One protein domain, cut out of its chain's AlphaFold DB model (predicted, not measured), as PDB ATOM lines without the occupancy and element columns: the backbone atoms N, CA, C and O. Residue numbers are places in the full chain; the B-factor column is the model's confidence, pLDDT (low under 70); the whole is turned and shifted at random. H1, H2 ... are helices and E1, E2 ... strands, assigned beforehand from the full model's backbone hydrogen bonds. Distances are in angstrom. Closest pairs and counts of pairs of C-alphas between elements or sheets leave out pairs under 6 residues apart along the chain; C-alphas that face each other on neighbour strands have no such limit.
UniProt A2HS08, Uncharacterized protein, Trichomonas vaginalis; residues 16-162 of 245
ATOM      1  N   LYS A  16     -22.784 -14.270  -8.415       90.69
ATOM      2  CA  LYS A  16     -22.313 -12.888  -8.299       90.69
ATOM      3  C   LYS A  16     -23.520 -11.972  -8.330       90.69
ATOM      4  O   LYS A  16     -24.081 -11.703  -9.383       90.69
ATOM      5  N   VAL A  17     -23.884 -11.469  -7.166       91.12
ATOM      6  CA  VAL A  17     -24.952 -10.487  -7.050       91.12
ATOM      7  C   VAL A  17     -24.331  -9.106  -7.087       91.12
ATOM      8  O   VAL A  17     -23.457  -8.788  -6.278       91.12
ATOM      9  N   ASP A  18     -24.795  -8.285  -8.013       93.00
ATOM     10  CA  ASP A  18     -24.355  -6.912  -8.182       93.00
ATOM     11  C   ASP A  18     -25.500  -6.037  -8.673       93.00
ATOM     12  O   ASP A  18     -26.372  -6.486  -9.411       93.00
ATOM     13  N   PHE A  19     -25.524  -4.801  -8.187       92.38
ATOM     14  CA  PHE A  19     -26.510  -3.793  -8.551       92.38
ATOM     15  C   PHE A  19     -25.973  -2.395  -8.241       92.38
ATOM     16  O   PHE A  19     -25.015  -2.212  -7.477       92.38
ATOM     17  N   ILE A  20     -26.611  -1.384  -8.815       91.38
ATOM     18  CA  ILE A  20     -26.377   0.014  -8.468       91.38
ATOM     19  C   ILE A  20     -27.522   0.479  -7.578       91.38
ATOM     20  O   ILE A  20     -28.688   0.434  -7.964       91.38
ATOM     21  N   LEU A  21     -27.178   0.951  -6.385       90.81
ATOM     22  CA  LEU A  21     -28.097   1.659  -5.513       90.81
ATOM     23  C   LEU A  21     -27.975   3.158  -5.783       90.81
ATOM     24  O   LEU A  21     -26.975   3.781  -5.421       90.81
ATOM     25  N   GLN A  22     -28.990   3.726  -6.418       90.06
ATOM     26  CA  GLN A  22     -29.129   5.168  -6.581       90.06
ATOM     27  C   GLN A  22     -29.713   5.729  -5.288       90.06
ATOM     28  O   GLN A  22     -30.745   5.240  -4.833       90.06
ATOM     29  N   VAL A  23     -29.059   6.712  -4.680       89.25
ATOM     30  CA  VAL A  23     -29.499   7.338  -3.429       89.25
ATOM     31  C   VAL A  23     -29.577   8.837  -3.631       89.25
ATOM     32  O   VAL A  23     -28.587   9.471  -3.992       89.25
ATOM     33  N   GLU A  24     -30.759   9.386  -3.393       89.19
ATOM     34  CA  GLU A  24     -31.064  10.805  -3.513       89.19
ATOM     35  C   GLU A  24     -31.409  11.352  -2.128       89.19
ATOM     36  O   GLU A  24     -32.282  10.820  -1.439       89.19
ATOM     37  N   ILE A  25     -30.725  12.414  -1.712       88.06
ATOM     38  CA  ILE A  25     -31.114  13.188  -0.532       88.06
ATOM     39  C   ILE A  25     -31.888  14.395  -1.035       88.06
ATOM     40  O   ILE A  25     -31.384  15.157  -1.857       88.06
ATOM     41  N   GLU A  26     -33.095  14.589  -0.528       89.06
ATOM     42  CA  GLU A  26     -33.974  15.695  -0.905       89.06
ATOM     43  C   GLU A  26     -34.403  16.479   0.340       89.06
ATOM     44  O   GLU A  26     -34.404  15.954   1.459       89.06
ATOM     45  N   ASN A  27     -34.762  17.742   0.141       86.25
ATOM     46  CA  ASN A  27     -35.570  18.516   1.079       86.25
ATOM     47  C   ASN A  27     -36.920  18.867   0.422       86.25
ATOM     48  O   ASN A  27     -37.186  18.450  -0.705       86.25
ATOM     49  N   ASP A  28     -37.770  19.640   1.103       80.62
ATOM     50  CA  ASP A  28     -39.098  20.015   0.588       80.62
ATOM     51  C   ASP A  28     -39.060  20.822  -0.732       80.62
ATOM     52  O   ASP A  28     -40.080  20.938  -1.409       80.62
ATOM     53  N   GLU A  29     -37.905  21.381  -1.111       77.81
ATOM     54  CA  GLU A  29     -37.762  22.292  -2.254       77.81
ATOM     55  C   GLU A  29     -37.022  21.660  -3.444       77.81
ATOM     56  O   GLU A  29     -37.371  21.929  -4.595       77.81
ATOM     57  N   GLN A  30     -35.991  20.843  -3.194       81.88
ATOM     58  CA  GLN A  30     -35.115  20.300  -4.233       81.88
ATOM     59  C   GLN A  30     -34.308  19.067  -3.787       81.88
ATOM     60  O   GLN A  30     -34.121  18.784  -2.602       81.88
ATOM     61  N   SER A  31     -33.753  18.359  -4.774       83.19
ATOM     62  CA  SER A  31     -32.714  17.355  -4.540       83.19
ATOM     63  C   SER A  31     -31.399  18.036  -4.147       83.19
ATOM     64  O   SER A  31     -30.942  18.962  -4.817       83.19
ATOM     65  N   LEU A  32     -30.808  17.589  -3.040       83.94
ATOM     66  CA  LEU A  32     -29.545  18.090  -2.493       83.94
ATOM     67  C   LEU A  32     -28.341  17.297  -3.011       83.94
ATOM     68  O   LEU A  32     -27.253  17.856  -3.140       83.94
ATOM     69  N   SER A  33     -28.518  16.002  -3.280       85.06
ATOM     70  CA  SER A  33     -27.481  15.124  -3.828       85.06
ATOM     71  C   SER A  33     -28.106  13.871  -4.435       85.06
ATOM     72  O   SER A  33     -29.121  13.387  -3.937       85.06
ATOM     73  N   ALA A  34     -27.474  13.337  -5.481       86.25
ATOM     74  CA  ALA A  34     -27.825  12.077  -6.123       86.25
ATOM     75  C   ALA A  34     -26.549  11.261  -6.369       86.25
ATOM     76  O   ALA A  34     -25.611  11.739  -7.011       86.25
ATOM     77  N   GLN A  35     -26.501  10.035  -5.849       86.94
ATOM     78  CA  GLN A  35     -25.305   9.194  -5.854       86.94
ATOM     79  C   GLN A  35     -25.614   7.792  -6.363       86.94
ATOM     80  O   GLN A  35     -26.585   7.170  -5.947       86.94
ATOM     81  N   ASN A  36     -24.726   7.262  -7.202       90.00
ATOM     82  CA  ASN A  36     -24.804   5.889  -7.689       90.00
ATOM     83  C   ASN A  36     -23.775   5.026  -6.955       90.00
ATOM     84  O   ASN A  36     -22.567   5.100  -7.197       90.00
ATOM     85  N   ILE A  37     -24.253   4.177  -6.053       90.19
ATOM     86  CA  ILE A  37     -23.422   3.297  -5.238       90.19
ATOM     87  C   ILE A  37     -23.479   1.896  -5.830       90.19
ATOM     88  O   ILE A  37     -24.436   1.158  -5.638       90.19
ATOM     89  N   HIS A  38     -22.414   1.507  -6.528       92.00
ATOM     90  CA  HIS A  38     -22.261   0.118  -6.961       92.00
ATOM     91  C   HIS A  38     -22.018  -0.799  -5.751       92.00
ATOM     92  O   HIS A  38     -21.030  -0.602  -5.025       92.00
ATOM     93  N   ILE A  39     -22.901  -1.779  -5.564       91.81
ATOM     94  CA  ILE A  39     -22.893  -2.775  -4.490       91.81
ATOM     95  C   ILE A  39     -22.787  -4.156  -5.131       91.81
ATOM     96  O   ILE A  39     -23.506  -4.470  -6.074       91.81
ATOM     97  N   TYR A  40     -21.890  -4.993  -4.612       91.44
ATOM     98  CA  TYR A  40     -21.753  -6.364  -5.083       91.44
ATOM     99  C   TYR A  40     -21.288  -7.311  -3.979       91.44
ATOM    100  O   TYR A  40     -20.620  -6.900  -3.023       91.44
ATOM    101  N   LYS A  41     -21.616  -8.592  -4.145       90.44
ATOM    102  CA  LYS A  41     -21.141  -9.707  -3.328       90.44
ATOM    103  C   LYS A  41     -21.061 -10.973  -4.179       90.44
ATOM    104  O   LYS A  41     -21.981 -11.308  -4.920       90.44
ATOM    105  N   TYR A  42     -19.957 -11.692  -4.024       87.44
ATOM    106  CA  TYR A  42     -19.856 -13.071  -4.479       87.44
ATOM    107  C   TYR A  42     -20.355 -13.995  -3.379       87.44
ATOM    108  O   TYR A  42     -19.926 -13.878  -2.230       87.44
ATOM    109  N   PHE A  43     -21.237 -14.907  -3.750       80.00
ATOM    110  CA  PHE A  43     -21.690 -15.983  -2.902       80.00
ATOM    111  C   PHE A  43     -21.042 -17.279  -3.347       80.00
ATOM    112  O   PHE A  43     -21.024 -17.606  -4.532       80.00
ATOM    113  N   ASN A  44     -20.591 -18.038  -2.368       78.12
ATOM    114  CA  ASN A  44     -20.296 -19.454  -2.487       78.12
ATOM    115  C   ASN A  44     -21.158 -20.218  -1.470       78.12
ATOM    116  O   ASN A  44     -21.923 -19.611  -0.721       78.12
ATOM    117  N   ASP A  45     -20.959 -21.528  -1.380       70.06
ATOM    118  CA  ASP A  45     -21.729 -22.416  -0.498       70.06
ATOM    119  C   ASP A  45     -21.559 -22.107   1.004       70.06
ATOM    120  O   ASP A  45     -22.316 -22.598   1.836       70.06
ATOM    121  N   SER A  46     -20.559 -21.298   1.369       71.50
ATOM    122  CA  SER A  46     -20.318 -20.849   2.747       71.50
ATOM    123  C   SER A  46     -20.866 -19.454   3.055       71.50
ATOM    124  O   SER A  46     -20.757 -19.011   4.194       71.50
ATOM    125  N   THR A  47     -21.408 -18.740   2.065       77.06
ATOM    126  CA  THR A  47     -21.885 -17.362   2.245       77.06
ATOM    127  C   THR A  47     -23.378 -17.360   2.545       77.06
ATOM    128  O   THR A  47     -24.180 -17.744   1.693       77.06
ATOM    129  N   THR A  48     -23.757 -16.879   3.726       83.00
ATOM    130  CA  THR A  48     -25.169 -16.737   4.111       83.00
ATOM    131  C   THR A  48     -25.789 -15.460   3.533       83.00
ATOM    132  O   THR A  48     -25.079 -14.534   3.117       83.00
ATOM    133  N   LEU A  49     -27.125 -15.372   3.523       84.94
ATOM    134  CA  LEU A  49     -27.820 -14.123   3.195       84.94
ATOM    135  C   LEU A  49     -27.435 -12.989   4.164       84.94
ATOM    136  O   LEU A  49     -27.250 -11.846   3.750       84.94
ATOM    137  N   GLU A  50     -27.239 -13.318   5.439       87.06
ATOM    138  CA  GLU A  50     -26.783 -12.392   6.477       87.06
ATOM    139  C   GLU A  50     -25.399 -11.795   6.163       87.06
ATOM    140  O   GLU A  50     -25.235 -10.572   6.175       87.06
ATOM    141  N   ASP A  51     -24.428 -12.625   5.763       86.94
ATOM    142  CA  ASP A  51     -23.097 -12.158   5.340       86.94
ATOM    143  C   ASP A  51     -23.176 -11.212   4.135       86.94
ATOM    144  O   ASP A  51     -22.397 -10.255   3.998       86.94
ATOM    145  N   CYS A  52     -24.116 -11.482   3.227       87.94
ATOM    146  CA  CYS A  52     -24.363 -10.624   2.079       87.94
ATOM    147  C   CYS A  52     -24.902  -9.258   2.507       87.94
ATOM    148  O   CYS A  52     -24.385  -8.229   2.067       87.94
ATOM    149  N   ILE A  53     -25.893  -9.245   3.393       90.69
ATOM    150  CA  ILE A  53     -26.521  -8.033   3.925       90.69
ATOM    151  C   ILE A  53     -25.502  -7.149   4.644       90.69
ATOM    152  O   ILE A  53     -25.445  -5.941   4.394       90.69
ATOM    153  N   ILE A  54     -24.641  -7.750   5.469       90.75
ATOM    154  CA  ILE A  54     -23.545  -7.037   6.136       90.75
ATOM    155  C   ILE A  54     -22.622  -6.401   5.091       90.75
ATOM    156  O   ILE A  54     -22.309  -5.212   5.177       90.75
ATOM    157  N   THR A  55     -22.251  -7.151   4.047       90.00
ATOM    158  CA  THR A  55     -21.381  -6.629   2.981       90.00
ATOM    159  C   THR A  55     -22.038  -5.474   2.208       90.00
ATOM    160  O   THR A  55     -21.367  -4.496   1.869       90.00
ATOM    161  N   PHE A  56     -23.343  -5.552   1.932       91.75
ATOM    162  CA  PHE A  56     -24.090  -4.476   1.269       91.75
ATOM    163  C   PHE A  56     -24.081  -3.196   2.100       91.75
ATOM    164  O   PHE A  56     -23.765  -2.124   1.574       91.75
ATOM    165  N   TYR A  57     -24.344  -3.319   3.402       91.75
ATOM    166  CA  TYR A  57     -24.298  -2.192   4.323       91.75
ATOM    167  C   TYR A  57     -22.900  -1.567   4.398       91.75
ATOM    168  O   TYR A  57     -22.767  -0.349   4.294       91.75
ATOM    169  N   GLU A  58     -21.842  -2.372   4.511       90.94
ATOM    170  CA  GLU A  58     -20.469  -1.859   4.540       90.94
ATOM    171  C   GLU A  58     -20.077  -1.130   3.249       90.94
ATOM    172  O   GLU A  58     -19.449  -0.069   3.305       90.94
ATOM    173  N   ASN A  59     -20.437  -1.683   2.086       89.25
ATOM    174  CA  ASN A  59     -20.169  -1.064   0.786       89.25
ATOM    175  C   ASN A  59     -20.889   0.280   0.644       89.25
ATOM    176  O   ASN A  59     -20.297   1.243   0.147       89.25
ATOM    177  N   PHE A  60     -22.137   0.352   1.112       90.94
ATOM    178  CA  PHE A  60     -22.888   1.598   1.183       90.94
ATOM    179  C   PHE A  60     -22.200   2.604   2.112       90.94
ATOM    180  O   PHE A  60     -21.848   3.694   1.670       90.94
ATOM    181  N   GLN A  61     -21.932   2.227   3.366       88.56
ATOM    182  CA  GLN A  61     -21.340   3.113   4.375       88.56
ATOM    183  C   GLN A  61     -19.992   3.686   3.930       88.56
ATOM    184  O   GLN A  61     -19.763   4.890   4.035       88.56
ATOM    185  N   LYS A  62     -19.109   2.849   3.371       87.00
ATOM    186  CA  LYS A  62     -17.792   3.282   2.872       87.00
ATOM    187  C   LYS A  62     -17.904   4.372   1.804       87.00
ATOM    188  O   LYS A  62     -17.106   5.304   1.813       87.00
ATOM    189  N   LYS A  63     -18.880   4.259   0.898       84.38
ATOM    190  CA  LYS A  63     -19.082   5.220  -0.197       84.38
ATOM    191  C   LYS A  63     -19.868   6.454   0.247       84.38
ATOM    192  O   LYS A  63     -19.528   7.559  -0.155       84.38
ATOM    193  N   PHE A  64     -20.873   6.274   1.098       83.62
ATOM    194  CA  PHE A  64     -21.776   7.346   1.511       83.62
ATOM    195  C   PHE A  64     -21.174   8.267   2.583       83.62
ATOM    196  O   PHE A  64     -21.466   9.458   2.596       83.62
ATOM    197  N   ASN A  65     -20.278   7.767   3.445       78.94
ATOM    198  CA  ASN A  65     -19.651   8.579   4.499       78.94
ATOM    199  C   ASN A  65     -18.854   9.779   3.976       78.94
ATOM    200  O   ASN A  65     -18.755  10.790   4.669       78.94
ATOM    201  N   ILE A  66     -18.294   9.684   2.768       73.69
ATOM    202  CA  ILE A  66     -17.571  10.795   2.136       73.69
ATOM    203  C   ILE A  66     -18.538  11.954   1.850       73.69
ATOM    204  O   ILE A  66     -18.206  13.109   2.093       73.69
ATOM    205  N   GLU A  67     -19.757  11.642   1.415       71.31
ATOM    206  CA  GLU A  67     -20.774  12.629   1.042       71.31
ATOM    207  C   GLU A  67     -21.484  13.237   2.258       71.31
ATOM    208  O   GLU A  67     -21.812  14.421   2.291       71.31
ATOM    209  N   VAL A  68     -21.664  12.460   3.328       74.12
ATOM    210  CA  VAL A  68     -22.182  13.006   4.593       74.12
ATOM    211  C   VAL A  68     -21.310  14.167   5.092       74.12
ATOM    212  O   VAL A  68     -21.816  15.101   5.710       74.12
ATOM    213  N   GLN A  69     -20.004  14.146   4.806       71.25
ATOM    214  CA  GLN A  69     -19.097  15.227   5.193       71.25
ATOM    215  C   GLN A  69     -19.219  16.477   4.312       71.25
ATOM    216  O   GLN A  69     -18.863  17.561   4.780       71.25
ATOM    217  N   THR A  70     -19.710  16.352   3.076       77.75
ATOM    218  CA  THR A  70     -19.851  17.466   2.120       77.75
ATOM    219  C   THR A  70     -21.216  18.152   2.225       77.75
ATOM    220  O   THR A  70     -21.323  19.348   1.952       77.75
ATOM    221  N   LEU A  71     -22.252  17.439   2.679       83.38
ATOM    222  CA  LEU A  71     -23.618  17.954   2.799       83.38
ATOM    223  C   LEU A  71     -23.896  18.565   4.176       83.38
ATOM    224  O   LEU A  71     -24.346  17.887   5.101       83.38
ATOM    225  N   GLN A  72     -23.697  19.883   4.282       83.62
ATOM    226  CA  GLN A  72     -23.897  20.647   5.520       83.62
ATOM    227  C   GLN A  72     -25.259  20.393   6.208       83.62
ATOM    228  O   GLN A  72     -25.242  20.080   7.397       83.62
ATOM    229  N   PRO A  73     -26.421  20.430   5.512       84.88
ATOM    230  CA  PRO A  73     -27.720  20.243   6.170       84.88
ATOM    231  C   PRO A  73     -27.891  18.853   6.791       84.88
ATOM    232  O   PRO A  73     -28.448  18.715   7.878       84.88
ATOM    233  N   LEU A  74     -27.397  17.813   6.109       86.00
ATOM    234  CA  LEU A  74     -27.456  16.444   6.613       86.00
ATOM    235  C   LEU A  74     -26.507  16.263   7.800       86.00
ATOM    236  O   LEU A  74     -26.877  15.646   8.794       86.00
ATOM    237  N   ARG A  75     -25.297  16.823   7.713       87.44
ATOM    238  CA  ARG A  75     -24.296  16.751   8.780       87.44
ATOM    239  C   ARG A  75     -24.792  17.382  10.076       87.44
ATOM    240  O   ARG A  75     -24.613  16.788  11.136       87.44
ATOM    241  N   ASP A  76     -25.409  18.555   9.978       87.94
ATOM    242  CA  ASP A  76     -25.883  19.302  11.142       87.94
ATOM    243  C   ASP A  76     -27.017  18.539  11.834       87.94
ATOM    244  O   ASP A  76     -26.959  18.306  13.039       87.94
ATOM    245  N   PHE A  77     -27.964  17.999  11.061       87.38
ATOM    246  CA  PHE A  77     -29.035  17.179  11.625       87.38
ATOM    247  C   PHE A  77     -28.528  15.860  12.231       87.38
ATOM    248  O   PHE A  77     -28.992  15.438  13.289       87.38
ATOM    249  N   LEU A  78     -27.542  15.202  11.613       87.56
ATOM    250  CA  LEU A  78     -26.922  14.006  12.194       87.56
ATOM    251  C   LEU A  78     -26.156  14.314  13.491       87.56
ATOM    252  O   LEU A  78     -26.102  13.461  14.378       87.56
ATOM    253  N   ALA A  79     -25.572  15.509  13.618       87.44
ATOM    254  CA  ALA A  79     -24.928  15.950  14.852       87.44
ATOM    255  C   ALA A  79     -25.956  16.175  15.971       87.44
ATOM    256  O   ALA A  79     -25.752  15.659  17.069       87.44
ATOM    257  N   GLU A  80     -27.082  16.835  15.674       88.50
ATOM    258  CA  GLU A  80     -28.202  17.005  16.617       88.50
ATOM    259  C   GLU A  80     -28.724  15.651  17.123       88.50
ATOM    260  O   GLU A  80     -28.830  15.428  18.329       88.50
ATOM    261  N   LEU A  81     -28.976  14.701  16.214       88.12
ATOM    262  CA  LEU A  81     -29.427  13.355  16.588       88.12
ATOM    263  C   LEU A  81     -28.415  12.646  17.497       88.12
ATOM    264  O   LEU A  81     -28.799  11.995  18.470       88.12
ATOM    265  N   LYS A  82     -27.117  12.808  17.221       87.75
ATOM    266  CA  LYS A  82     -26.050  12.221  18.035       87.75
ATOM    267  C   LYS A  82     -25.981  12.831  19.437       87.75
ATOM    268  O   LYS A  82     -25.728  12.090  20.387       87.75
ATOM    269  N   GLU A  83     -26.200  14.137  19.581       88.88
ATOM    270  CA  GLU A  83     -26.277  14.806  20.890       88.88
ATOM    271  C   GLU A  83     -27.459  14.297  21.724       88.88
ATOM    272  O   GLU A  83     -27.333  14.119  22.934       88.88
ATOM    273  N   GLU A  84     -28.574  13.964  21.072       86.56
ATOM    274  CA  GLU A  84     -29.731  13.324  21.707       86.56
ATOM    275  C   GLU A  84     -29.525  11.822  22.008       86.56
ATOM    276  O   GLU A  84     -30.404  11.174  22.580       86.56
ATOM    277  N   GLY A  85     -28.375  11.248  21.635       82.38
ATOM    278  CA  GLY A  85     -28.073   9.823  21.805       82.38
ATOM    279  C   GLY A  85     -28.728   8.910  20.764       82.38
ATOM    280  O   GLY A  85     -28.724   7.690  20.932       82.38
ATOM    281  N   ILE A  86     -29.276   9.473  19.686       82.31
ATOM    282  CA  ILE A  86     -29.918   8.736  18.600       82.31
ATOM    283  C   ILE A  86     -28.872   8.453  17.513       82.31
ATOM    284  O   ILE A  86     -28.392   9.352  16.825       82.31
ATOM    285  N   VAL A  87     -28.505   7.181  17.346       73.81
ATOM    286  CA  VAL A  87     -27.605   6.736  16.271       73.81
ATOM    287  C   VAL A  87     -28.441   6.137  15.154       73.81
ATOM    288  O   VAL A  87     -28.815   4.969  15.222       73.81
ATOM    289  N   GLU A  88     -28.716   6.927  14.116       73.25
ATOM    290  CA  GLU A  88     -29.537   6.455  13.005       73.25
ATOM    291  C   GLU A  88     -28.738   5.913  11.829       73.25
ATOM    292  O   GLU A  88     -27.751   6.495  11.369       73.25
ATOM    293  N   ARG A  89     -29.223   4.787  11.298       83.12
ATOM    294  CA  ARG A  89     -28.744   4.235  10.033       83.12
ATOM    295  C   ARG A  89     -29.481   4.925   8.890       83.12
ATOM    296  O   ARG A  89     -30.706   4.923   8.826       83.12
ATOM    297  N   LEU A  90     -28.715   5.480   7.957       87.19
ATOM    298  CA  LEU A  90     -29.249   6.162   6.773       87.19
ATOM    299  C   LEU A  90     -29.958   5.195   5.821       87.19
ATOM    300  O   LEU A  90     -30.965   5.545   5.212       87.19
ATOM    301  N   ILE A  91     -29.455   3.965   5.732       89.44
ATOM    302  CA  ILE A  91     -30.107   2.858   5.043       89.44
ATOM    303  C   ILE A  91     -29.913   1.577   5.850       89.44
ATOM    304  O   ILE A  91     -28.892   1.400   6.526       89.44
ATOM    305  N   ALA A  92     -30.884   0.683   5.764       89.75
ATOM    306  CA  ALA A  92     -30.853  -0.632   6.363       89.75
ATOM    307  C   ALA A  92     -31.248  -1.681   5.320       89.75
ATOM    308  O   ALA A  92     -32.174  -1.494   4.533       89.75
ATOM    309  N   PHE A  93     -30.509  -2.786   5.353       91.44
ATOM    310  CA  PHE A  93     -30.780  -4.013   4.623       91.44
ATOM    311  C   PHE A  93     -31.028  -5.084   5.685       91.44
ATOM    312  O   PHE A  93     -30.204  -5.228   6.592       91.44
ATOM    313  N   HIS A  94     -32.138  -5.806   5.617       90.56
ATOM    314  CA  HIS A  94     -32.390  -6.960   6.485       90.56
ATOM    315  C   HIS A  94     -33.366  -7.928   5.821       90.56
ATOM    316  O   HIS A  94     -33.866  -7.658   4.732       90.56
ATOM    317  N   TYR A  95     -33.620  -9.056   6.473       90.56
ATOM    318  CA  TYR A  95     -34.686  -9.972   6.098       90.56
ATOM    319  C   TYR A  95     -35.554 -10.306   7.313       90.56
ATOM    320  O   TYR A  95     -35.114 -10.134   8.453       90.56
ATOM    321  N   GLU A  96     -36.781 -10.750   7.068       92.06
ATOM    322  CA  GLU A  96     -37.717 -11.203   8.100       92.06
ATOM    323  C   GLU A  96     -38.577 -12.373   7.606       92.06
ATOM    324  O   GLU A  96     -38.746 -12.553   6.400       92.06
ATOM    325  N   PHE A  97     -39.107 -13.163   8.544       91.25
ATOM    326  CA  PHE A  97     -40.063 -14.235   8.269       91.25
ATOM    327  C   PHE A  97     -41.472 -13.733   8.582       91.25
ATOM    328  O   PHE A  97     -41.747 -13.315   9.709       91.25
ATOM    329  N   VAL A  98     -42.353 -13.755   7.585       91.69
ATOM    330  CA  VAL A  98     -43.724 -13.240   7.677       91.69
ATOM    331  C   VAL A  98     -44.702 -14.398   7.553       91.69
ATOM    332  O   VAL A  98     -44.609 -15.174   6.611       91.69
ATOM    333  N   ALA A  99     -45.641 -14.514   8.492       92.75
ATOM    334  CA  ALA A  99     -46.662 -15.554   8.449       92.75
ATOM    335  C   ALA A  99     -47.733 -15.259   7.387       92.75
ATOM    336  O   ALA A  99     -48.261 -14.147   7.314       92.75
ATOM    337  N   ASN A 100     -48.082 -16.288   6.621       89.81
ATOM    338  CA  ASN A 100     -49.151 -16.306   5.634       89.81
ATOM    339  C   ASN A 100     -50.466 -16.809   6.252       89.81
ATOM    340  O   ASN A 100     -50.492 -17.402   7.333       89.81
ATOM    341  N   GLU A 101     -51.579 -16.593   5.546       90.62
ATOM    342  CA  GLU A 101     -52.921 -16.998   5.999       90.62
ATOM    343  C   GLU A 101     -53.071 -18.517   6.191       90.62
ATOM    344  O   GLU A 101     -53.883 -18.964   7.001       90.62
ATOM    345  N   ASP A 102     -52.285 -19.312   5.465       88.56
ATOM    346  CA  ASP A 102     -52.282 -20.775   5.527       88.56
ATOM    347  C   ASP A 102     -51.384 -21.349   6.642       88.56
ATOM    348  O   ASP A 102     -51.325 -22.566   6.823       88.56
ATOM    349  N   GLY A 103     -50.710 -20.486   7.412       86.81
ATOM    350  CA  GLY A 103     -49.788 -20.871   8.481       86.81
ATOM    351  C   GLY A 103     -48.357 -21.158   8.018       86.81
ATOM    352  O   GLY A 103     -47.503 -21.428   8.864       86.81
ATOM    353  N   THR A 104     -48.068 -21.078   6.714       88.06
ATOM    354  CA  THR A 104     -46.687 -21.071   6.204       88.06
ATOM    355  C   THR A 104     -46.051 -19.704   6.424       88.06
ATOM    356  O   THR A 104     -46.752 -18.713   6.614       88.06
ATOM    357  N   HIS A 105     -44.724 -19.629   6.447       91.25
ATOM    358  CA  HIS A 105     -44.012 -18.356   6.555       91.25
ATOM    359  C   HIS A 105     -43.224 -18.062   5.275       91.25
ATOM    360  O   HIS A 105     -42.626 -18.962   4.702       91.25
ATOM    361  N   ASP A 106     -43.131 -16.800   4.872       89.00
ATOM    362  CA  ASP A 106     -42.262 -16.368   3.777       89.00
ATOM    363  C   ASP A 106     -41.086 -15.556   4.304       89.00
ATOM    364  O   ASP A 106     -41.248 -14.638   5.110       89.00
ATOM    365  N   CYS A 107     -39.888 -15.850   3.803       90.00
ATOM    366  CA  CYS A 107     -38.733 -14.990   4.016       90.00
ATOM    367  C   CYS A 107     -38.786 -13.807   3.038       90.00
ATOM    368  O   CYS A 107     -38.937 -13.992   1.824       90.00
ATOM    369  N   GLN A 108     -38.655 -12.590   3.563       90.19
ATOM    370  CA  GLN A 108     -38.662 -11.348   2.794       90.19
ATOM    371  C   GLN A 108     -37.362 -10.579   3.006       90.19
ATOM    372  O   GLN A 108     -36.930 -10.423   4.142       90.19
ATOM    373  N   PHE A 109     -36.763 -10.048   1.940       89.88
ATOM    374  CA  PHE A 109     -35.648  -9.101   2.017       89.88
ATOM    375  C   PHE A 109     -36.193  -7.682   1.921       89.88
ATOM    376  O   PHE A 109     -37.070  -7.396   1.109       89.88
ATOM    377  N   ILE A 110     -35.683  -6.793   2.763       89.31
ATOM    378  CA  ILE A 110     -36.221  -5.451   2.940       89.31
ATOM    379  C   ILE A 110     -35.080  -4.449   2.879       89.31
ATOM    380  O   ILE A 110     -34.046  -4.590   3.545       89.31
ATOM    381  N   VAL A 111     -35.294  -3.412   2.075       89.81
ATOM    382  CA  VAL A 111     -34.416  -2.248   1.984       89.81
ATOM    383  C   VAL A 111     -35.216  -1.023   2.374       89.81
ATOM    384  O   VAL A 111     -36.236  -0.716   1.755       89.81
ATOM    385  N   PHE A 112     -34.761  -0.310   3.400       89.94
ATOM    386  CA  PHE A 112     -35.454   0.873   3.900       89.94
ATOM    387  C   PHE A 112     -34.491   1.896   4.502       89.94
ATOM    388  O   PHE A 112     -33.315   1.617   4.730       89.94
ATOM    389  N   SER A 113     -34.992   3.107   4.746       90.50
ATOM    390  CA  SER A 113     -34.243   4.185   5.393       90.50
ATOM    391  C   SER A 113     -34.887   4.522   6.745       90.50
ATOM    392  O   SER A 113     -35.863   5.274   6.767       90.50
ATOM    393  N   PRO A 114     -34.357   4.000   7.873       89.19
ATOM    394  CA  PRO A 114     -34.819   4.365   9.219       89.19
ATOM    395  C   PRO A 114     -34.809   5.881   9.459       89.19
ATOM    396  O   PRO A 114     -35.706   6.443  10.088       89.19
ATOM    397  N   PHE A 115     -33.821   6.561   8.870       89.06
ATOM    398  CA  PHE A 115     -33.676   8.010   8.918       89.06
ATOM    399  C   PHE A 115     -34.944   8.769   8.489       89.06
ATOM    400  O   PHE A 115     -35.292   9.768   9.119       89.06
ATOM    401  N   ASN A 116     -35.675   8.295   7.473       88.81
ATOM    402  CA  ASN A 116     -36.892   8.969   7.003       88.81
ATOM    403  C   ASN A 116     -37.982   9.038   8.075       88.81
ATOM    404  O   ASN A 116     -38.695  10.041   8.173       88.81
ATOM    405  N   GLU A 117     -38.116   8.000   8.900       88.38
ATOM    406  CA  GLU A 117     -39.096   7.990   9.985       88.38
ATOM    407  C   GLU A 117     -38.727   8.978  11.088       88.38
ATOM    408  O   GLU A 117     -39.591   9.687  11.611       88.38
ATOM    409  N   VAL A 118     -37.439   9.049  11.428       88.56
ATOM    410  CA  VAL A 118     -36.923   9.984  12.433       88.56
ATOM    411  C   VAL A 118     -37.074  11.419  11.956       88.56
ATOM    412  O   VAL A 118     -37.623  12.255  12.679       88.56
ATOM    413  N   ALA A 119     -36.692  11.691  10.709       87.44
ATOM    414  CA  ALA A 119     -36.867  12.995  10.093       87.44
ATOM    415  C   ALA A 119     -38.354  13.400  10.057       87.44
ATOM    416  O   ALA A 119     -38.691  14.537  10.389       87.44
ATOM    417  N   LYS A 120     -39.271  12.463   9.773       88.62
ATOM    418  CA  LYS A 120     -40.721  12.705   9.838       88.62
ATOM    419  C   LYS A 120     -41.199  13.023  11.260       88.62
ATOM    420  O   LYS A 120     -41.928  13.999  11.442       88.62
ATOM    421  N   LYS A 121     -40.782  12.253  12.273       89.31
ATOM    422  CA  LYS A 121     -41.137  12.484  13.693       89.31
ATOM    423  C   LYS A 121     -40.659  13.851  14.188       89.31
ATOM    424  O   LYS A 121     -41.389  14.533  14.903       89.31
ATOM    425  N   LYS A 122     -39.465  14.268  13.766       88.31
ATOM    426  CA  LYS A 122     -38.851  15.561  14.111       88.31
ATOM    427  C   LYS A 122     -39.315  16.721  13.222       88.31
ATOM    428  O   LYS A 122     -38.889  17.847  13.448       88.31
ATOM    429  N   LYS A 123     -40.190  16.469  12.238       89.06
ATOM    430  CA  LYS A 123     -40.629  17.447  11.224       89.06
ATOM    431  C   LYS A 123     -39.461  18.092  10.458       89.06
ATOM    432  O   LYS A 123     -39.568  19.230  10.018       89.06
ATOM    433  N   ASN A 124     -38.358  17.363  10.295       86.62
ATOM    434  CA  ASN A 124     -37.239  17.790   9.464       86.62
ATOM    435  C   ASN A 124     -37.603  17.559   7.980       86.62
ATOM    436  O   ASN A 124     -38.178  16.503   7.675       86.62
ATOM    437  N   PRO A 125     -37.310  18.503   7.066       86.94
ATOM    438  CA  PRO A 125     -37.611  18.369   5.635       86.94
ATOM    439  C   PRO A 125     -36.726  17.341   4.914       86.94
ATOM    440  O   PRO A 125     -37.061  16.917   3.814       86.94
ATOM    441  N   LEU A 126     -35.605  16.922   5.509       89.06
ATOM    442  CA  LEU A 126     -34.682  15.977   4.882       89.06
ATOM    443  C   LEU A 126     -35.324  14.603   4.687       89.06
ATOM    444  O   LEU A 126     -35.911  14.019   5.607       89.06
ATOM    445  N   ARG A 127     -35.163  14.062   3.484       88.44
ATOM    446  CA  ARG A 127     -35.609  12.724   3.101       88.44
ATOM    447  C   ARG A 127     -34.535  12.035   2.272       88.44
ATOM    448  O   ARG A 127     -33.804  12.675   1.521       88.44
ATOM    449  N   ILE A 128     -34.464  10.719   2.410       88.75
ATOM    450  CA  ILE A 128     -33.602   9.841   1.629       88.75
ATOM    451  C   ILE A 128     -34.496   8.976   0.760       88.75
ATOM    452  O   ILE A 128     -35.309   8.192   1.251       88.75
ATOM    453  N   ARG A 129     -34.320   9.104  -0.542       88.88
ATOM    454  CA  ARG A 129     -34.919   8.239  -1.544       88.88
ATOM    455  C   ARG A 129     -33.849   7.307  -2.081       88.88
ATOM    456  O   ARG A 129     -32.685   7.684  -2.196       88.88
ATOM    457  N   PHE A 130     -34.244   6.097  -2.444       88.56
ATOM    458  CA  PHE A 130     -33.346   5.173  -3.119       88.56
ATOM    459  C   PHE A 130     -34.043   4.367  -4.214       88.56
ATOM    460  O   PHE A 130     -35.264   4.197  -4.230       88.56
ATOM    461  N   GLN A 131     -33.246   3.880  -5.153       88.19
ATOM    462  CA  GLN A 131     -33.688   3.061  -6.270       88.19
ATOM    463  C   GLN A 131     -32.610   2.031  -6.605       88.19
ATOM    464  O   GLN A 131     -31.416   2.326  -6.571       88.19
ATOM    465  N   ILE A 132     -33.042   0.817  -6.937       88.00
ATOM    466  CA  ILE A 132     -32.159  -0.221  -7.462       88.00
ATOM    467  C   ILE A 132     -32.175  -0.124  -8.989       88.00
ATOM    468  O   ILE A 132     -33.224  -0.198  -9.636       88.00
ATOM    469  N   SER A 133     -30.997   0.052  -9.570       86.88
ATOM    470  CA  SER A 133     -30.770   0.088 -11.011       86.88
ATOM    471  C   SER A 133     -29.715  -0.938 -11.405       86.88
ATOM    472  O   SER A 133     -28.834  -1.266 -10.612       86.88
ATOM    473  N   GLU A 134     -29.806  -1.433 -12.638       88.94
ATOM    474  CA  GLU A 134     -28.841  -2.381 -13.211       88.94
ATOM    475  C   GLU A 134     -28.565  -3.630 -12.339       88.94
ATOM    476  O   GLU A 134     -27.404  -3.992 -12.151       88.94
ATOM    477  N   PRO A 135     -29.590  -4.308 -11.777       90.75
ATOM    478  CA  PRO A 135     -29.354  -5.552 -11.054       90.75
ATOM    479  C   PRO A 135     -28.887  -6.647 -12.019       90.75
ATOM    480  O   PRO A 135     -29.453  -6.816 -13.107       90.75
ATOM    481  N   SER A 136     -27.884  -7.416 -11.604       91.94
ATOM    482  CA  SER A 136     -27.431  -8.599 -12.331       91.94
ATOM    483  C   SER A 136     -28.495  -9.693 -12.344       91.94
ATOM    484  O   SER A 136     -29.403  -9.713 -11.514       91.94
ATOM    485  N   ASP A 137     -28.401 -10.633 -13.282       90.19
ATOM    486  CA  ASP A 137     -29.389 -11.716 -13.371       90.19
ATOM    487  C   ASP A 137     -29.368 -12.609 -12.122       90.19
ATOM    488  O   ASP A 137     -30.416 -13.017 -11.630       90.19
ATOM    489  N   ASP A 138     -28.189 -12.821 -11.531       90.06
ATOM    490  CA  ASP A 138     -28.068 -13.497 -10.238       90.06
ATOM    491  C   ASP A 138     -28.748 -12.701  -9.112       90.06
ATOM    492  O   ASP A 138     -29.385 -13.313  -8.257       90.06
ATOM    493  N   PHE A 139     -28.673 -11.359  -9.106       90.12
ATOM    494  CA  PHE A 139     -29.445 -10.541  -8.159       90.12
ATOM    495  C   PHE A 139     -30.942 -10.798  -8.332       90.12
ATOM    496  O   PHE A 139     -31.636 -11.072  -7.352       90.12
ATOM    497  N   LYS A 140     -31.437 -10.737  -9.574       88.75
ATOM    498  CA  LYS A 140     -32.867 -10.896  -9.858       88.75
ATOM    499  C   LYS A 140     -33.394 -12.248  -9.410       88.75
ATOM    500  O   LYS A 140     -34.461 -12.307  -8.808       88.75
ATOM    501  N   ASN A 141     -32.614 -13.299  -9.638       87.75
ATOM    502  CA  ASN A 141     -32.989 -14.664  -9.299       87.75
ATOM    503  C   ASN A 141     -32.900 -14.939  -7.790       87.75
ATOM    504  O   ASN A 141     -33.787 -15.585  -7.243       87.75
ATOM    505  N   VAL A 142     -31.861 -14.446  -7.104       86.75
ATOM    506  CA  VAL A 142     -31.670 -14.688  -5.658       86.75
ATOM    507  C   VAL A 142     -32.647 -13.879  -4.806       86.75
ATOM    508  O   VAL A 142     -33.185 -14.399  -3.833       86.75
ATOM    509  N   PHE A 143     -32.876 -12.615  -5.161       86.94
ATOM    510  CA  PHE A 143     -33.741 -11.704  -4.405       86.94
ATOM    511  C   PHE A 143     -35.150 -11.600  -4.986       86.94
ATOM    512  O   PHE A 143     -35.905 -10.725  -4.578       86.94
ATOM    513  N   ASN A 144     -35.499 -12.459  -5.947       85.62
ATOM    514  CA  ASN A 144     -36.807 -12.462  -6.598       85.62
ATOM    515  C   ASN A 144     -37.235 -11.062  -7.098       85.62
ATOM    516  O   ASN A 144     -38.379 -10.631  -6.945       85.62
ATOM    517  N   TYR A 145     -36.283 -10.314  -7.667       81.19
ATOM    518  CA  TYR A 145     -36.453  -8.894  -8.002       81.19
ATOM    519  C   TYR A 145     -37.519  -8.652  -9.081       81.19
ATOM    520  O   TYR A 145     -38.110  -7.576  -9.141       81.19
ATOM    521  N   ASP A 146     -37.765  -9.642  -9.942       71.94
ATOM    522  CA  ASP A 146     -38.688  -9.510 -11.071       71.94
ATOM    523  C   ASP A 146     -40.167  -9.702 -10.680       71.94
ATOM    524  O   ASP A 146     -41.048  -9.389 -11.483       71.94
ATOM    525  N   ALA A 147     -40.470 -10.182  -9.466       57.53
ATOM    526  CA  ALA A 147     -41.813 -10.659  -9.135       57.53
ATOM    527  C   ALA A 147     -42.860  -9.558  -8.887       57.53
ATOM    528  O   ALA A 147     -44.007  -9.745  -9.289       57.53
ATOM    529  N   MET A 148     -42.534  -8.427  -8.249       51.62
ATOM    530  CA  MET A 148     -43.540  -7.420  -7.855       51.62
ATOM    531  C   MET A 148     -42.898  -6.031  -7.657       51.62
ATOM    532  O   MET A 148     -42.118  -5.817  -6.739       51.62
ATOM    533  N   LEU A 149     -43.223  -5.068  -8.525       52.75
ATOM    534  CA  LEU A 149     -42.756  -3.668  -8.473       52.75
ATOM    535  C   LEU A 149     -43.312  -2.893  -7.256       52.75
ATOM    536  O   LEU A 149     -44.447  -3.171  -6.870       52.75
ATOM    537  N   PRO A 150     -42.577  -1.902  -6.684       54.44
ATOM    538  CA  PRO A 150     -41.963  -0.768  -7.399       54.44
ATOM    539  C   PRO A 150     -40.423  -0.701  -7.377       54.44
ATOM    540  O   PRO A 150     -39.762  -1.015  -6.396       54.44
ATOM    541  N   ARG A 151     -39.852  -0.188  -8.481       64.44
ATOM    542  CA  ARG A 151     -38.405   0.052  -8.709       64.44
ATOM    543  C   ARG A 151     -37.824   1.222  -7.904       64.44
ATOM    544  O   ARG A 151     -36.609   1.388  -7.868       64.44
ATOM    545  N   LYS A 152     -38.677   2.053  -7.310       64.06
ATOM    546  CA  LYS A 152     -38.314   3.303  -6.645       64.06
ATOM    547  C   LYS A 152     -39.006   3.352  -5.288       64.06
ATOM    548  O   LYS A 152     -40.200   3.083  -5.204       64.06
ATOM    549  N   ASN A 153     -38.249   3.670  -4.243       70.88
ATOM    550  CA  ASN A 153     -38.798   3.926  -2.918       70.88
ATOM    551  C   ASN A 153     -39.464   5.315  -2.946       70.88
ATOM    552  O   ASN A 153     -38.789   6.327  -3.135       70.88
ATOM    553  N   ASP A 154     -40.779   5.377  -2.740       68.69
ATOM    554  CA  ASP A 154     -41.516   6.636  -2.533       68.69
ATOM    555  C   ASP A 154     -41.394   7.072  -1.062       68.69
ATOM    556  O   ASP A 154     -42.376   7.314  -0.361       68.69
ATOM    557  N   PHE A 155     -40.157   7.090  -0.555       73.94
ATOM    558  CA  PHE A 155     -39.820   7.198   0.870       73.94
ATOM    559  C   PHE A 155     -40.326   6.022   1.733       73.94
ATOM    560  O   PHE A 155     -40.273   6.095   2.960       73.94
ATOM    561  N   SER A 156     -40.752   4.920   1.101       74.25
ATOM    562  CA  SER A 156     -41.281   3.688   1.707       74.25
ATOM    563  C   SER A 156     -40.408   2.462   1.426       74.25
ATOM    564  O   SER A 156     -39.923   2.297   0.310       74.25
ATOM    565  N   GLU A 157     -40.231   1.570   2.396       84.50
ATOM    566  CA  GLU A 157     -39.458   0.328   2.228       84.50
ATOM    567  C   GLU A 157     -39.746  -0.433   0.915       84.50
ATOM    568  O   GLU A 157     -40.880  -0.482   0.438       84.50
ATOM    569  N   ILE A 158     -38.702  -1.024   0.330       85.81
ATOM    570  CA  ILE A 158     -38.825  -1.955  -0.796       85.81
ATOM    571  C   ILE A 158     -38.714  -3.367  -0.227       85.81
ATOM    572  O   ILE A 158     -37.727  -3.684   0.440       85.81
ATOM    573  N   ARG A 159     -39.725  -4.196  -0.499       87.06
ATOM    574  CA  ARG A 159     -39.837  -5.575  -0.011       87.06
ATOM    575  C   ARG A 159     -39.705  -6.569  -1.156       87.06
ATOM    576  O   ARG A 159     -40.309  -6.391  -2.210       87.06
ATOM    577  N   PHE A 160     -38.962  -7.633  -0.902       87.25
ATOM    578  CA  PHE A 160     -38.669  -8.711  -1.836       87.25
ATOM    579  C   PHE A 160     -39.086 -10.043  -1.205       87.25
ATOM    580  O   PHE A 160     -38.344 -10.569  -0.373       87.25
ATOM    581  N   PRO A 161     -40.282 -10.565  -1.520       86.12
ATOM    582  CA  PRO A 161     -40.784 -11.793  -0.917       86.12
ATOM    583  C   PRO A 161     -40.236 -13.052  -1.596       86.12
ATOM    584  O   PRO A 161     -39.834 -13.027  -2.763       86.12
ATOM    585  N   GLY A 162     -40.296 -14.176  -0.879       85.12
ATOM    586  CA  GLY A 162     -39.988 -15.495  -1.430       85.12
ATOM    587  C   GLY A 162     -38.499 -15.698  -1.693       85.12
ATOM    588  O   GLY A 162     -38.124 -16.303  -2.696       85.12
TER     589      GLY A 162
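This is residues 16 to 162 of the 245 residues of an uncharacterized protein of Trichomonas vaginalis (UniProt A2HS08). Two small, twisted sheets, E2-E1-E5 and E3-E4-E6, form a trough with the long helix H1 over both of them. Near one end of the first sheet lie the short helices H2 and H3, and H4 lies near its other end. The printed part has 147 residues, in the order E1 E2 H1 H2 E3 E4 H3 E5 H4 E6, and both sheets are antiparallel; the class is mixed, helices and strands. It is compact, with a radius of gyration of the C-alphas of 16.2 A and spans of 43 by 34 by 28 A.

E1, residues 16 to 26, is the inner strand of the first sheet, and with E2, residues 31 to 43, it makes a hairpin; N 21 and O 37 are 2.8 A apart. H1, residues 49 to 68, is on this sheet at a height of 8.4 A, two layers, a helix on one face of a sheet; its closest C-alphas with E2 are those of Ile 39 and Phe 56, 6.1 A. It has a kink of 30 degrees near residue 62. H2, residues 72 to 83, is close to H1 but not clearly touching, with a steep tilt of 61 degrees, opposite ways; the closest C-alphas are those of Val 68 and Arg 75, 6.0 A. E3, residues 92 to 99, and E4, residues 105 to 112, make a hairpin, with N 96 and O 108 2.9 A apart. H1 is also on the second sheet, over E3; the closest C-alphas are those of Ile 53 and Phe 93, 5.9 A. H3, residues 114 to 121, only grazes the first sheet. E5, residues 127 to 133, is antiparallel to E1, with N 22 and O 131 2.8 A apart. H4, residues 137 to 142, is on the first sheet over none of its strands; Val 17 and Phe 139 have the closest C-alphas of E1 and H4, 4.6 A. E6, residues 158 to 161, is antiparallel to E4, with N 109 and O 160 2.8 A apart. Every O i to N i+4 pair is within hydrogen-bond range in H2, H3 and H4, and 14 of 16 are in H1.

E1 begins at C-alpha 16 (-22.313, -12.888, -8.299) and is 31.7 A long; E2 is 35.2 A and H1 27.7 A. E3 is 21.8 A and E4 21.2 A. E6 ends at C-alpha 161 (-40.784, -11.793, -0.917).

The two C-alphas farthest apart are those of Thr 70 and Asp 102, 50.3 A. The printed part has no cut. The link from H4 to E6 is long, with 15 residues. Residues 147 to 152 and residue 154 are under 70 in pLDDT; the mean of the printed part is 85.2.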